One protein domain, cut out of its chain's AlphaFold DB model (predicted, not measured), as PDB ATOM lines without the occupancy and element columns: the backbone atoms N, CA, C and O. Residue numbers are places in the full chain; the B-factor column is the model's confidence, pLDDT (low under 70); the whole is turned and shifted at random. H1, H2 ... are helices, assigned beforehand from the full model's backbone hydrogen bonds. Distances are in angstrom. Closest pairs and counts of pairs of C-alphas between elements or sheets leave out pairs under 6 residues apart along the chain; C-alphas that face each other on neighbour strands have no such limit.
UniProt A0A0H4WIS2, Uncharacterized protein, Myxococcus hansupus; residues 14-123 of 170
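What this domain is: This is residues 14 to 123 of the 170 residues of an uncharacterized protein of Myxococcus hansupus (UniProt A0A0H4WIS2). Four helices, H3 to H6, run back and forth as one block, and a long looped stretch, residues 18 to 49, makes a separate loop-built lobe at the other end of the longest axis. H5 is in the middle, with H4 and H6 beside it in an up-and-down bundle, each helix running against the one before it; H3 stands beside H4, and the short H1 packs on H5. The printed part has 110 residues, with six named helices in the order H1 to H6 and no named strand; the class is all helix. It is compact, with a radius of gyration of the C-alphas of 13.9 A, and only just elongated, spanning 42 by 28 by 26 A.

Where its parts are: H1 is residues 14 to 17, 5.6 A long, and begins at C-alpha 14 at (30.994, -31.547, 32.321). After residues 18 to 49, H2 is residues 50 to 53, 5.7 A long. H3 is residues 57 to 67, 15.2 A, and H4 is residues 73 to 86, 20.1 A. H5, residues 89 to 102, is 20.4 A long and begins at C-alpha 89 at (32.189, -12.421, 39.653). H6, residues 107 to 122, is the longest helix by residues, 22.5 A, and ends at C-alpha 122 at (35.211, -0.845, 38.857).

How they stand to each other: H5 is the hub and touches H1, H4 and H6. H5 and H6 form a hairpin at a shallow tilt of 24 degrees, opposite ways, the closest C-alphas being those of Tyr 96 and Ala 109, 5.5 A apart. H4 and H5 form a hairpin at a steep tilt of 43 degrees, touching with residues 80 to 83 and 89 to 92 alone; their closest C-alphas, of Ala 83 and Leu 89, are 5.0 A apart. H4 and H6 are close but not clearly touching, with the C-alphas of His 76 and Gly 112 closest at 6.9 A. H3 and H4 form a hairpin at a shallow tilt of 13 degrees, the C-alphas of Leu 66 and Ala 75 closest at 5.9 A. H3 and H5 are near each other, while H3 and H6 are apart. H1 touches H5 at residues 95 to 99 alone, the C-alphas of Phe 17 and Leu 95 closest at 6.5 A. H2 touches no helix; it is close to H5 but not clearly touching, the C-alphas of Gln 53 and Met 91 closest at 8.0 A. In H3, H4, H5 and H6 every O i to N i+4 pair is within hydrogen-bond range; H1 and H2 are too short for such a pair.

The domain as a whole: The C-alphas of Glu 34 and Asp 74 are the two farthest apart, 42.0 A. The printed part has no cut. The link from H1 to H2, 32 residues, is long; the other four are tight. The mean pLDDT of the printed part is 93.5, and residue 123 alone is under 70.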
ATOM      1  N   GLU A  14      29.540 -31.342  32.240       71.94
ATOM      2  CA  GLU A  14      30.994 -31.547  32.321       71.94
ATOM      3  C   GLU A  14      31.761 -30.534  31.457       71.94
ATOM      4  O   GLU A  14      32.786 -29.987  31.864       71.94
ATOM      5  N   VAL A  15      31.240 -30.221  30.269       80.31
ATOM      6  CA  VAL A  15      31.828 -29.233  29.356       80.31
ATOM      7  C   VAL A  15      31.664 -27.807  29.892       80.31
ATOM      8  O   VAL A  15      32.513 -26.951  29.621       80.31
ATOM      9  N   LEU A  16      30.601 -27.549  30.660       86.69
ATOM     10  CA  LEU A  16      30.260 -26.224  31.178       86.69
ATOM     11  C   LEU A  16      31.030 -25.835  32.444       86.69
ATOM     12  O   LEU A  16      31.315 -24.647  32.617       86.69
ATOM     13  N   PHE A  17      31.357 -26.797  33.312       92.44
ATOM     14  CA  PHE A  17      31.894 -26.516  34.652       92.44
ATOM     15  C   PHE A  17      33.296 -27.071  34.908       92.44
ATOM     16  O   PHE A  17      34.024 -26.500  35.731       92.44
ATOM     17  N   GLU A  18      33.695 -28.132  34.199       91.31
ATOM     18  CA  GLU A  18      34.988 -28.775  34.412       91.31
ATOM     19  C   GLU A  18      36.042 -28.216  33.443       91.31
ATOM     20  O   GLU A  18      35.801 -28.143  32.228       91.31
ATOM     21  N   PRO A  19      37.223 -27.798  33.927       92.19
ATOM     22  CA  PRO A  19      38.350 -27.463  33.065       92.19
ATOM     23  C   PRO A  19      38.789 -28.674  32.221       92.19
ATOM     24  O   PRO A  19      38.781 -29.797  32.718       92.19
ATOM     25  N   PRO A  20      39.196 -28.484  30.952       92.31
ATOM     26  CA  PRO A  20      39.799 -29.568  30.176       92.31
ATOM     27  C   PRO A  20      41.142 -30.010  30.777       92.31
ATOM     28  O   PRO A  20      41.748 -29.300  31.579       92.31
ATOM     29  N   GLU A  21      41.651 -31.168  30.361       91.06
ATOM     30  CA  GLU A  21      42.995 -31.603  30.746       91.06
ATOM     31  C   GLU A  21      44.078 -30.615  30.271       91.06
ATOM     32  O   GLU A  21      43.888 -29.829  29.340       91.06
ATOM     33  N   GLY A  22      45.240 -30.632  30.930       92.81
ATOM     34  CA  GLY A  22      46.373 -29.775  30.561       92.81
ATOM     35  C   GLY A  22      46.265 -28.313  31.017       92.81
ATOM     36  O   GLY A  22      47.152 -27.515  30.713       92.81
ATOM     37  N   VAL A  23      45.240 -27.942  31.794       95.69
ATOM     38  CA  VAL A  23      45.135 -26.618  32.434       95.69
ATOM     39  C   VAL A  23      45.051 -26.723  33.959       95.69
ATOM     40  O   VAL A  23      44.820 -27.782  34.537       95.69
ATOM     41  N   CYS A  24      45.286 -25.609  34.646       95.19
ATOM     42  CA  CYS A  24      45.150 -25.512  36.093       95.19
ATOM     43  C   CYS A  24      43.667 -25.588  36.504       95.19
ATOM     44  O   CYS A  24      42.879 -24.771  36.022       95.19
ATOM     45  N   PRO A  25      43.280 -26.447  37.466       93.50
ATOM     46  CA  PRO A  25      41.874 -26.609  37.839       93.50
ATOM     47  C   PRO A  25      41.277 -25.377  38.550       93.50
ATOM     48  O   PRO A  25      40.063 -25.167  38.530       93.50
ATOM     49  N   LYS A  26      42.119 -24.504  39.129       93.69
ATOM     50  CA  LYS A  26      41.682 -23.261  39.793       93.69
ATOM     51  C   LYS A  26      41.489 -22.095  38.830       93.69
ATOM     52  O   LYS A  26      40.434 -21.471  38.815       93.69
ATOM     53  N   CYS A  27      42.524 -21.756  38.059       95.25
ATOM     54  CA  CYS A  27      42.537 -20.534  37.245       95.25
ATOM     55  C   CYS A  27      42.486 -20.775  35.734       95.25
ATOM     56  O   CYS A  27      42.417 -19.801  34.986       95.25
ATOM     57  N   VAL A  28      42.509 -22.039  35.296       96.25
ATOM     58  CA  VAL A  28      42.457 -22.455  33.884       96.25
ATOM     59  C   VAL A  28      43.662 -21.980  33.052       96.25
ATOM     60  O   VAL A  28      43.617 -21.940  31.828       96.25
ATOM     61  N   ALA A  29      44.774 -21.615  33.698       95.44
ATOM     62  CA  ALA A  29      46.027 -21.349  32.990       95.44
ATOM     63  C   ALA A  29      46.616 -22.650  32.420       95.44
ATOM     64  O   ALA A  29      46.507 -23.676  33.094       95.44
ATOM     65  N   PRO A  30      47.307 -22.621  31.266       94.38
ATOM     66  CA  PRO A  30      48.033 -23.783  30.756       94.38
ATOM     67  C   PRO A  30      48.974 -24.375  31.814       94.38
ATOM     68  O   PRO A  30      49.716 -23.648  32.483       94.38
ATOM     69  N   ARG A  31      48.930 -25.699  31.982       93.38
ATOM     70  CA  ARG A  31      49.751 -26.435  32.946       93.38
ATOM     71  C   ARG A  31      50.998 -26.980  32.254       93.38
ATOM     72  O   ARG A  31      50.929 -27.527  31.163       93.38
ATOM     73  N   ARG A  32      52.145 -26.852  32.925       90.25
ATOM     74  CA  ARG A  32      53.369 -27.584  32.572       90.25
ATOM     75  C   ARG A  32      53.337 -28.941  33.265       90.25
ATOM     76  O   ARG A  32      52.984 -28.997  34.443       90.25
ATOM     77  N   GLU A  33      53.704 -29.989  32.546       84.38
ATOM     78  CA  GLU A  33      53.555 -31.385  32.974       84.38
ATOM     79  C   GLU A  33      54.285 -31.675  34.299       84.38
ATOM     80  O   GLU A  33      53.700 -32.216  35.233       84.38
ATOM     81  N   GLU A  34      55.511 -31.170  34.438       89.56
ATOM     82  CA  GLU A  34      56.376 -31.376  35.612       89.56
ATOM     83  C   GLU A  34      56.112 -30.399  36.777       89.56
ATOM     84  O   GLU A  34      56.727 -30.495  37.839       89.56
ATOM     85  N   ALA A  35      55.227 -29.410  36.606       91.31
ATOM     86  CA  ALA A  35      55.024 -28.389  37.629       91.31
ATOM     87  C   ALA A  35      54.218 -28.931  38.821       91.31
ATOM     88  O   ALA A  35      53.106 -29.429  38.655       91.31
ATOM     89  N   LEU A  36      54.739 -28.734  40.037       95.06
ATOM     90  CA  LEU A  36      54.047 -29.052  41.299       95.06
ATOM     91  C   LEU A  36      53.026 -27.979  41.714       95.06
ATOM     92  O   LEU A  36      52.115 -28.249  42.501       95.06
ATOM     93  N   ALA A  37      53.162 -26.764  41.178       96.62
ATOM     94  CA  ALA A  37      52.265 -25.647  41.436       96.62
ATOM     95  C   ALA A  37      51.990 -24.821  40.172       96.62
ATOM     96  O   ALA A  37      52.789 -24.781  39.234       96.62
ATOM     97  N   CYS A  38      50.851 -24.135  40.146       96.25
ATOM     98  CA  CYS A  38      50.473 -23.243  39.062       96.25
ATOM     99  C   CYS A  38      51.243 -21.911  39.159       96.25
ATOM    100  O   CYS A  38      51.054 -21.187  40.139       96.25
ATOM    101  N   PRO A  39      52.016 -21.508  38.133       94.81
ATOM    102  CA  PRO A  39      52.771 -20.251  38.161       94.81
ATOM    103  C   PRO A  39      51.875 -19.005  38.087       94.81
ATOM    104  O   PRO A  39      52.321 -17.909  38.400       94.81
ATOM    105  N   GLN A  40      50.615 -19.157  37.665       94.94
ATOM    106  CA  GLN A  40      49.701 -18.037  37.431       94.94
ATOM    107  C   GLN A  40      48.828 -17.703  38.649       94.94
ATOM    108  O   GLN A  40      48.406 -16.561  38.798       94.94
ATOM    109  N   CYS A  41      48.519 -18.682  39.506       94.88
ATOM    110  CA  CYS A  41      47.660 -18.473  40.682       94.88
ATOM    111  C   CYS A  41      48.206 -19.063  41.990       94.88
ATOM    112  O   CYS A  41      47.530 -18.977  43.014       94.88
ATOM    113  N   GLY A  42      49.382 -19.698  41.957       95.31
ATOM    114  CA  GLY A  42      50.036 -20.273  43.133       95.31
ATOM    115  C   GLY A  42      49.400 -21.554  43.681       95.31
ATOM    116  O   GLY A  42      49.812 -22.017  44.739       95.31
ATOM    117  N   LEU A  43      48.401 -22.144  43.006       95.12
ATOM    118  CA  LEU A  43      47.810 -23.413  43.449       95.12
ATOM    119  C   LEU A  43      48.874 -24.517  43.449       95.12
ATOM    120  O   LEU A  43      49.370 -24.870  42.384       95.12
ATOM    121  N   VAL A  44      49.148 -25.108  44.609       95.88
ATOM    122  CA  VAL A  44      49.898 -26.366  44.726       95.88
ATOM    123  C   VAL A  44      48.953 -27.520  44.382       95.88
ATOM    124  O   VAL A  44      47.937 -27.691  45.053       95.88
ATOM    125  N   TYR A  45      49.250 -28.292  43.332       93.62
ATOM    126  CA  TYR A  45      48.273 -29.225  42.750       93.62
ATOM    127  C   TYR A  45      47.868 -30.358  43.695       93.62
ATOM    128  O   TYR A  45      46.699 -30.727  43.716       93.62
ATOM    129  N   VAL A  46      48.796 -30.855  44.519       93.38
ATOM    130  CA  VAL A  46      48.506 -31.904  45.514       93.38
ATOM    131  C   VAL A  46      47.537 -31.450  46.613       93.38
ATOM    132  O   VAL A  46      46.922 -32.284  47.260       93.38
ATOM    133  N   ASN A  47      47.368 -30.136  46.794       92.25
ATOM    134  CA  ASN A  47      46.474 -29.548  47.795       92.25
ATOM    135  C   ASN A  47      45.149 -29.069  47.182       92.25
ATOM    136  O   ASN A  47      44.418 -28.301  47.809       92.25
ATOM    137  N   HIS A  48      44.861 -29.425  45.928       92.44
ATOM    138  CA  HIS A  48      43.632 -28.997  45.280       92.44
ATOM    139  C   HIS A  48      42.420 -29.721  45.878       92.44
ATOM    140  O   HIS A  48      42.356 -30.944  45.867       92.44
ATOM    141  N   VAL A  49      41.449 -28.937  46.350       91.19
ATOM    142  CA  VAL A  49      40.147 -29.413  46.836       91.19
ATOM    143  C   VAL A  49      39.073 -28.903  45.866       91.19
ATOM    144  O   VAL A  49      38.815 -27.691  45.862       91.19
ATOM    145  N   PRO A  50      38.494 -29.762  45.008       86.44
ATOM    146  CA  PRO A  50      37.520 -29.356  43.991       86.44
ATOM    147  C   PRO A  50      36.317 -28.601  44.567       86.44
ATOM    148  O   PRO A  50      35.923 -27.555  44.050       86.44
ATOM    149  N   GLU A  51      35.799 -29.063  45.703       85.56
ATOM    150  CA  GLU A  51      34.595 -28.542  46.356       85.56
ATOM    151  C   GLU A  51      34.764 -27.085  46.801       85.56
ATOM    152  O   GLU A  51      33.814 -26.306  46.776       85.56
ATOM    153  N   ALA A  52      35.991 -26.673  47.135       84.31
ATOM    154  CA  ALA A  52      36.291 -25.298  47.534       84.31
ATOM    155  C   ALA A  52      36.112 -24.278  46.390       84.31
ATOM    156  O   ALA A  52      36.184 -23.071  46.619       84.31
ATOM    157  N   GLN A  53      35.941 -24.748  45.151       82.25
ATOM    158  CA  GLN A  53      35.797 -23.926  43.946       82.25
ATOM    159  C   GLN A  53      34.498 -24.229  43.192       82.25
ATOM    160  O   GLN A  53      34.369 -23.848  42.026       82.25
ATOM    161  N   ALA A  54      33.537 -24.891  43.841       89.69
ATOM    162  CA  ALA A  54      32.225 -25.106  43.260       89.69
ATOM    163  C   ALA A  54      31.445 -23.771  43.182       89.69
ATOM    164  O   ALA A  54      31.412 -23.024  44.166       89.69
ATOM    165  N   PRO A  55      30.841 -23.427  42.030       92.12
ATOM    166  CA  PRO A  55      29.881 -22.326  41.950       92.12
ATOM    167  C   PRO A  55      28.649 -22.614  42.820       92.12
ATOM    168  O   PRO A  55      28.292 -23.775  43.012       92.12
ATOM    169  N   SER A  56      27.968 -21.574  43.314       95.06
ATOM    170  CA  SER A  56      26.678 -21.780  43.986       95.06
ATOM    171  C   SER A  56      25.615 -22.313  43.020       95.06
ATOM    172  O   SER A  56      25.665 -22.014  41.826       95.06
ATOM    173  N   ASP A  57      24.610 -23.027  43.535       95.88
ATOM    174  CA  ASP A  57      23.518 -23.594  42.721       95.88
ATOM    175  C   ASP A  57      22.817 -22.533  41.858       95.88
ATOM    176  O   ASP A  57      22.536 -22.740  40.680       95.88
ATOM    177  N   VAL A  58      22.630 -21.332  42.415       96.69
ATOM    178  CA  VAL A  58      22.064 -20.182  41.694       96.69
ATOM    179  C   VAL A  58      22.917 -19.810  40.481       96.69
ATOM    180  O   VAL A  58      22.386 -19.505  39.412       96.69
ATOM    181  N   LEU A  59      24.243 -19.818  40.636       96.69
ATOM    182  CA  LEU A  59      25.154 -19.506  39.545       96.69
ATOM    183  C   LEU A  59      25.230 -20.645  38.522       96.69
ATOM    184  O   LEU A  59      25.323 -20.366  37.328       96.69
ATOM    185  N   VAL A  60      25.159 -21.899  38.975       96.25
ATOM    186  CA  VAL A  60      25.074 -23.086  38.112       96.25
ATOM    187  C   VAL A  60      23.873 -22.970  37.174       96.25
ATOM    188  O   VAL A  60      24.033 -23.058  35.955       96.25
ATOM    189  N   ASP A  61      22.687 -22.700  37.713       96.19
ATOM    190  CA  ASP A  61      21.461 -22.601  36.916       96.19
ATOM    191  C   ASP A  61      21.479 -21.396  35.971       96.19
ATOM    192  O   ASP A  61      21.080 -21.497  34.803       96.19
ATOM    193  N   ALA A  62      22.002 -20.257  36.432       97.12
ATOM    194  CA  ALA A  62      22.174 -19.077  35.592       97.12
ATOM    195  C   ALA A  62      23.165 -19.331  34.442       97.12
ATOM    196  O   ALA A  62      22.917 -18.909  33.312       97.12
ATOM    197  N   TRP A  63      24.258 -20.056  34.702       97.06
ATOM    198  CA  TRP A  63      25.239 -20.429  33.683       97.06
ATOM    199  C   TRP A  63      24.661 -21.402  32.652       97.06
ATOM    200  O   TRP A  63      24.823 -21.175  31.456       97.06
ATOM    201  N   ARG A  64      23.915 -22.429  33.086       95.19
ATOM    202  CA  ARG A  64      23.189 -23.337  32.178       95.19
ATOM    203  C   ARG A  64      22.188 -22.581  31.304       95.19
ATOM    204  O   ARG A  64      22.115 -22.804  30.098       95.19
ATOM    205  N   THR A  65      21.452 -21.645  31.902       94.50
ATOM    206  CA  THR A  65      20.489 -20.801  31.176       94.50
ATOM    207  C   THR A  65      21.185 -19.935  30.127       94.50
ATOM    208  O   THR A  65      20.692 -19.824  29.004       94.50
ATOM    209  N   LEU A  66      22.340 -19.351  30.465       95.88
ATOM    210  CA  LEU A  66      23.162 -18.607  29.513       95.88
ATOM    211  C   LEU A  66      23.681 -19.512  28.389       95.88
ATOM    212  O   LEU A  66      23.616 -19.124  27.229       95.88
ATOM    213  N   ALA A  67      24.152 -20.721  28.703       93.62
ATOM    214  CA  ALA A  67      24.668 -21.657  27.705       93.62
ATOM    215  C   ALA A  67      23.625 -22.004  26.627       93.62
ATOM    216  O   ALA A  67      23.974 -22.144  25.457       93.62
ATOM    217  N   ALA A  68      22.339 -22.063  26.989       91.19
ATOM    218  CA  ALA A  68      21.243 -22.263  26.038       91.19
ATOM    219  C   ALA A  68      20.971 -21.046  25.126       91.19
ATOM    220  O   ALA A  68      20.255 -21.167  24.133       91.19
ATOM    221  N   ARG A  69      21.500 -19.864  25.466       92.62
ATOM    222  CA  ARG A  69      21.303 -18.588  24.758       92.62
ATOM    223  C   ARG A  69      22.624 -17.832  24.628       92.62
ATOM    224  O   ARG A  69      22.692 -16.643  24.915       92.62
ATOM    225  N   TRP A  70      23.671 -18.537  24.213       93.12
ATOM    226  CA  TRP A  70      25.042 -18.026  24.251       93.12
ATOM    227  C   TRP A  70      25.267 -16.749  23.430       93.12
ATOM    228  O   TRP A  70      26.094 -15.927  23.780       93.12
ATOM    229  N   GLU A  71      24.515 -16.538  22.353       92.69
ATOM    230  CA  GLU A  71      24.659 -15.327  21.531       92.69
ATOM    231  C   GLU A  71      23.842 -14.127  22.071       92.69
ATOM    232  O   GLU A  71      23.948 -13.016  21.554       92.69
ATOM    233  N   ASP A  72      23.017 -14.322  23.111       95.75
ATOM    234  CA  ASP A  72      22.213 -13.262  23.737       95.75
ATOM    235  C   ASP A  72      23.065 -12.462  24.733       95.75
ATOM    236  O   ASP A  72      23.237 -12.841  25.896       95.75
ATOM    237  N   TRP A  73      23.578 -11.310  24.296       96.50
ATOM    238  CA  TRP A  73      24.391 -10.447  25.155       96.50
ATOM    239  C   TRP A  73      23.636  -9.911  26.381       96.50
ATOM    240  O   TRP A  73      24.250  -9.701  27.430       96.50
ATOM    241  N   ASP A  74      22.312  -9.767  26.313       97.44
ATOM    242  CA  ASP A  74      21.532  -9.373  27.486       97.44
ATOM    243  C   ASP A  74      21.499 -10.508  28.522       97.44
ATOM    244  O   ASP A  74      21.434 -10.255  29.726       97.44
ATOM    245  N   ALA A  75      21.590 -11.777  28.099       96.69
ATOM    246  CA  ALA A  75      21.749 -12.905  29.020       96.69
ATOM    247  C   ALA A  75      23.111 -12.884  29.726       96.69
ATOM    248  O   ALA A  75      23.168 -13.123  30.936       96.69
ATOM    249  N   HIS A  76      24.186 -12.546  29.005       98.00
ATOM    250  CA  HIS A  76      25.510 -12.352  29.602       98.00
ATOM    251  C   HIS A  76      25.495 -11.230  30.648       98.00
ATOM    252  O   HIS A  76      26.013 -11.413  31.752       98.00
ATOM    253  N   ASP A  77      24.869 -10.092  30.331       97.62
ATOM    254  CA  ASP A  77      24.752  -8.961  31.252       97.62
ATOM    255  C   ASP A  77      23.982  -9.333  32.528       97.62
ATOM    256  O   ASP A  77      24.464  -9.089  33.641       97.62
ATOM    257  N   ARG A  78      22.835 -10.015  32.383       97.88
ATOM    258  CA  ARG A  78      22.032 -10.510  33.515       97.88
ATOM    259  C   ARG A  78      22.835 -11.436  34.427       97.88
ATOM    260  O   ARG A  78      22.789 -11.265  35.646       97.88
ATOM    261  N   LEU A  79      23.597 -12.375  33.858       98.12
ATOM    262  CA  LEU A  79      24.472 -13.265  34.628       98.12
ATOM    263  C   LEU A  79      25.509 -12.470  35.431       98.12
ATOM    264  O   LEU A  79      25.726 -12.740  36.612       98.12
ATOM    265  N   MET A  80      26.169 -11.497  34.807       97.19
ATOM    266  CA  MET A  80      27.212 -10.718  35.473       97.19
ATOM    267  C   MET A  80      26.647  -9.811  36.562       97.19
ATOM    268  O   MET A  80      27.277  -9.648  37.603       97.19
ATOM    269  N   THR A  81      25.465  -9.236  36.346       96.38
ATOM    270  CA  THR A  81      24.747  -8.445  37.351       96.38
ATOM    271  C   THR A  81      24.357  -9.313  38.549       96.38
ATOM    272  O   THR A  81      24.614  -8.930  39.692       96.38
ATOM    273  N   LEU A  82      23.840 -10.523  38.301       97.12
ATOM    274  CA  LEU A  82      23.565 -11.521  39.337       97.12
ATOM    275  C   LEU A  82      24.833 -11.876  40.129       97.12
ATOM    276  O   LEU A  82      24.838 -11.805  41.356       97.12
ATOM    277  N   ALA A  83      25.920 -12.221  39.438       96.50
ATOM    278  CA  ALA A  83      27.174 -12.611  40.075       96.50
ATOM    279  C   ALA A  83      27.817 -11.460  40.862       96.50
ATOM    280  O   ALA A  83      28.364 -11.689  41.940       96.50
ATOM    281  N   ALA A  84      27.721 -10.221  40.373       94.44
ATOM    282  CA  ALA A  84      28.197  -9.035  41.082       94.44
ATOM    283  C   ALA A  84      27.454  -8.834  42.407       94.44
ATOM    284  O   ALA A  84      28.097  -8.697  43.446       94.44
ATOM    285  N   GLY A  85      26.119  -8.906  42.393       93.81
ATOM    286  CA  GLY A  85      25.299  -8.783  43.603       93.81
ATOM    287  C   GLY A  85      25.553  -9.880  44.646       93.81
ATOM    288  O   GLY A  85      25.231  -9.698  45.816       93.81
ATOM    289  N   ARG A  86      26.151 -11.004  44.234       94.31
ATOM    290  CA  ARG A  86      26.457 -12.165  45.084       94.31
ATOM    291  C   ARG A  86      27.935 -12.298  45.458       94.31
ATOM    292  O   ARG A  86      28.284 -13.196  46.215       94.31
ATOM    293  N   GLY A  87      28.810 -11.438  44.932       93.81
ATOM    294  CA  GLY A  87      30.258 -11.561  45.127       93.81
ATOM    295  C   GLY A  87      30.900 -12.737  44.371       93.81
ATOM    296  O   GLY A  87      32.013 -13.139  44.690       93.81
ATOM    297  N   GLU A  88      30.234 -13.278  43.347       95.88
ATOM    298  CA  GLU A  88      30.667 -14.462  42.588       95.88
ATOM    299  C   GLU A  88      31.265 -14.116  41.206       95.88
ATOM    300  O   GLU A  88      31.476 -14.997  40.370       95.88
ATOM    301  N   LEU A  89      31.591 -12.843  40.935       95.75
ATOM    302  CA  LEU A  89      32.189 -12.421  39.653       95.75
ATOM    303  C   LEU A  89      33.470 -13.194  39.304       95.75
ATOM    304  O   LEU A  89      33.686 -13.545  38.143       95.75
ATOM    305  N   ALA A  90      34.305 -13.508  40.299       94.25
ATOM    306  CA  ALA A  90      35.514 -14.303  40.089       94.25
ATOM    307  C   ALA A  90      35.197 -15.720  39.574       94.25
ATOM    308  O   ALA A  90      35.934 -16.251  38.736       94.25
ATOM    309  N   MET A  91      34.085 -16.307  40.032       96.06
ATOM    310  CA  MET A  91      33.623 -17.618  39.585       96.06
ATOM    311  C   MET A  91      33.134 -17.563  38.137       96.06
ATOM    312  O   MET A  91      33.557 -18.374  37.319       96.06
ATOM    313  N   VAL A  92      32.358 -16.540  37.771       97.44
ATOM    314  CA  VAL A  92      31.962 -16.310  36.369       97.44
ATOM    315  C   VAL A  92      33.186 -16.151  35.463       97.44
ATOM    316  O   VAL A  92      33.259 -16.755  34.392       97.44
ATOM    317  N   GLY A  93      34.204 -15.410  35.907       97.00
ATOM    318  CA  GLY A  93      35.468 -15.291  35.177       97.00
ATOM    319  C   GLY A  93      36.208 -16.625  35.004       97.00
ATOM    320  O   GLY A  93      36.891 -16.833  33.998       97.00
ATOM    321  N   ARG A  94      36.090 -17.560  35.957       96.75
ATOM    322  CA  ARG A  94      36.592 -18.937  35.799       96.75
ATOM    323  C   ARG A  94      35.794 -19.693  34.733       96.75
ATOM    324  O   ARG A  94      36.423 -20.277  33.856       96.75
ATOM    325  N   LEU A  95      34.463 -19.626  34.758       97.00
ATOM    326  CA  LEU A  95      33.592 -20.314  33.792       97.00
ATOM    327  C   LEU A  95      33.848 -19.858  32.344       97.00
ATOM    328  O   LEU A  95      34.032 -20.695  31.459       97.00
ATOM    329  N   TYR A  96      34.010 -18.552  32.097       97.62
ATOM    330  CA  TYR A  96      34.420 -18.070  30.770       97.62
ATOM    331  C   TYR A  96      35.802 -18.579  30.347       97.62
ATOM    332  O   TYR A  96      36.007 -18.909  29.182       97.62
ATOM    333  N   ARG A  97      36.767 -18.676  31.271       97.19
ATOM    334  CA  ARG A  97      38.086 -19.241  30.946       97.19
ATOM    335  C   ARG A  97      38.017 -20.731  30.623       97.19
ATOM    336  O   ARG A  97      38.727 -21.157  29.720       97.19
ATOM    337  N   ILE A  98      37.158 -21.500  31.296       96.00
ATOM    338  CA  ILE A  98      36.893 -22.906  30.939       96.00
ATOM    339  C   ILE A  98      36.356 -22.986  29.513       96.00
ATOM    340  O   ILE A  98      36.893 -23.735  28.696       96.00
ATOM    341  N   ARG A  99      35.358 -22.157  29.186       94.94
ATOM    342  CA  ARG A  99      34.800 -22.083  27.833       94.94
ATOM    343  C   ARG A  99      35.878 -21.770  26.794       94.94
ATOM    344  O   ARG A  99      35.958 -22.467  25.788       94.94
ATOM    345  N   LEU A 100      36.745 -20.796  27.067       95.50
ATOM    346  CA  LEU A 100      37.858 -20.422  26.187       95.50
ATOM    347  C   LEU A 100      38.939 -21.498  26.071       95.50
ATOM    348  O   LEU A 100      39.537 -21.638  25.012       95.50
ATOM    349  N   ALA A 101      39.196 -22.271  27.126       94.81
ATOM    350  CA  ALA A 101      40.136 -23.384  27.057       94.81
ATOM    351  C   ALA A 101      39.639 -24.488  26.107       94.81
ATOM    352  O   ALA A 101      40.445 -25.147  25.459       94.81
ATOM    353  N   ARG A 102      38.316 -24.661  25.995       92.69
ATOM    354  CA  ARG A 102      37.684 -25.618  25.071       92.69
ATOM    355  C   ARG A 102      37.448 -25.033  23.674       92.69
ATOM    356  O   ARG A 102      37.560 -25.752  22.688       92.69
ATOM    357  N   ALA A 103      37.131 -23.744  23.584       92.50
ATOM    358  CA  ALA A 103      36.874 -23.022  22.340       92.50
ATOM    359  C   ALA A 103      37.606 -21.663  22.333       92.50
ATOM    360  O   ALA A 103      36.995 -20.626  22.600       92.50
ATOM    361  N   PRO A 104      38.913 -21.633  22.003       92.44
ATOM    362  CA  PRO A 104      39.726 -20.411  22.081       92.44
ATOM    363  C   PRO A 104      39.235 -19.250  21.204       92.44
ATOM    364  O   PRO A 104      39.493 -18.087  21.517       92.44
ATOM    365  N   GLY A 105      38.525 -19.557  20.113       92.69
ATOM    366  CA  GLY A 105      37.959 -18.579  19.177       92.69
ATOM    367  C   GLY A 105      36.564 -18.056  19.539       92.69
ATOM    368  O   GLY A 105      35.992 -17.317  18.746       92.69
ATOM    369  N   ASP A 106      35.999 -18.441  20.686       95.00
ATOM    370  CA  ASP A 106      34.671 -17.989  21.114       95.00
ATOM    371  C   ASP A 106      34.700 -16.504  21.519       95.00
ATOM    372  O   ASP A 106      35.148 -16.135  22.608       95.00
ATOM    373  N   THR A 107      34.230 -15.637  20.622       95.75
ATOM    374  CA  THR A 107      34.250 -14.179  20.798       95.75
ATOM    375  C   THR A 107      33.321 -13.710  21.917       95.75
ATOM    376  O   THR A 107      33.669 -12.772  22.640       95.75
ATOM    377  N   ALA A 108      32.181 -14.377  22.124       95.50
ATOM    378  CA  ALA A 108      31.272 -14.090  23.230       95.50
ATOM    379  C   ALA A 108      31.920 -14.447  24.577       95.50
ATOM    380  O   ALA A 108      31.848 -13.658  25.522       95.50
ATOM    381  N   ALA A 109      32.659 -15.561  24.654       96.19
ATOM    382  CA  ALA A 109      33.427 -15.924  25.845       96.19
ATOM    383  C   ALA A 109      34.556 -14.926  26.144       96.19
ATOM    384  O   ALA A 109      34.773 -14.570  27.306       96.19
ATOM    385  N   GLN A 110      35.273 -14.461  25.112       97.56
ATOM    386  CA  GLN A 110      36.325 -13.447  25.251       97.56
ATOM    387  C   GLN A 110      35.743 -12.141  25.794       97.56
ATOM    388  O   GLN A 110      36.186 -11.653  26.835       97.56
ATOM    389  N   ARG A 111      34.684 -11.635  25.147       97.62
ATOM    390  CA  ARG A 111      33.970 -10.429  25.577       97.62
ATOM    391  C   ARG A 111      33.428 -10.578  26.998       97.62
ATOM    392  O   ARG A 111      33.568  -9.665  27.806       97.62
ATOM    393  N   GLY A 112      32.849 -11.736  27.317       97.50
ATOM    394  CA  GLY A 112      32.334 -12.061  28.644       97.50
ATOM    395  C   GLY A 112      33.409 -12.000  29.728       97.50
ATOM    396  O   GLY A 112      33.225 -11.353  30.758       97.50
ATOM    397  N   ARG A 113      34.569 -12.617  29.480       97.62
ATOM    398  CA  ARG A 113      35.727 -12.563  30.384       97.62
ATOM    399  C   ARG A 113      36.223 -11.131  30.587       97.62
ATOM    400  O   ARG A 113      36.484 -10.738  31.724       97.62
ATOM    401  N   ASP A 114      36.374 -10.371  29.509       97.44
ATOM    402  CA  ASP A 114      36.914  -9.011  29.568       97.44
ATOM    403  C   ASP A 114      35.963  -8.072  30.323       97.44
ATOM    404  O   ASP A 114      36.388  -7.245  31.128       97.44
ATOM    405  N   GLU A 115      34.659  -8.276  30.156       97.19
ATOM    406  CA  GLU A 115      33.625  -7.569  30.900       97.19
ATOM    407  C   GLU A 115      33.632  -7.914  32.401       97.19
ATOM    408  O   GLU A 115      33.492  -7.021  33.240       97.19
ATOM    409  N   VAL A 116      33.866  -9.180  32.770       96.69
ATOM    410  CA  VAL A 116      34.068  -9.569  34.180       96.69
ATOM    411  C   VAL A 116      35.258  -8.827  34.781       96.69
ATOM    412  O   VAL A 116      35.144  -8.295  35.884       96.69
ATOM    413  N   VAL A 117      36.385  -8.760  34.062       94.88
ATOM    414  CA  VAL A 117      37.570  -8.012  34.508       94.88
ATOM    415  C   VAL A 117      37.221  -6.537  34.683       94.88
ATOM    416  O   VAL A 117      37.485  -5.978  35.747       94.88
ATOM    417  N   ARG A 118      36.549  -5.928  33.698       94.75
ATOM    418  CA  ARG A 118      36.104  -4.532  33.767       94.75
ATOM    419  C   ARG A 118      35.257  -4.276  35.016       94.75
ATOM    420  O   ARG A 118      35.561  -3.358  35.773       94.75
ATOM    421  N   ARG A 119      34.237  -5.098  35.285       93.56
ATOM    422  CA  ARG A 119      33.385  -4.950  36.481       93.56
ATOM    423  C   ARG A 119      34.167  -5.147  37.773       93.56
ATOM    424  O   ARG A 119      34.027  -4.334  38.679       93.56
ATOM    425  N   ALA A 120      35.026  -6.162  37.842       88.69
ATOM    426  CA  ALA A 120      35.863  -6.406  39.014       88.69
ATOM    427  C   ALA A 120      36.815  -5.232  39.310       88.69
ATOM    428  O   ALA A 120      37.067  -4.937  40.470       88.69
ATOM    429  N   THR A 121      37.299  -4.527  38.280       86.06
ATOM    430  CA  THR A 121      38.139  -3.327  38.451       86.06
ATOM    431  C   THR A 121      37.364  -2.053  38.785       86.06
ATOM    432  O   THR A 121      37.954  -1.115  39.306       86.06
ATOM    433  N   LEU A 122      36.062  -1.986  38.489       82.50
ATOM    434  CA  LEU A 122      35.211  -0.845  38.857       82.50
ATOM    435  C   LEU A 122      34.653  -0.986  40.274       82.50
ATOM    436  O   LEU A 122      34.424   0.010  40.955       82.50
ATOM    437  N   VAL A 123      34.484  -2.223  40.739       64.12
ATOM    438  CA  VAL A 123      34.227  -2.547  42.142       64.12
ATOM    439  C   VAL A 123      35.567  -2.506  42.889       64.12
ATOM    440  O   VAL A 123      36.066  -3.522  43.357       64.12
TER     441      VAL A 123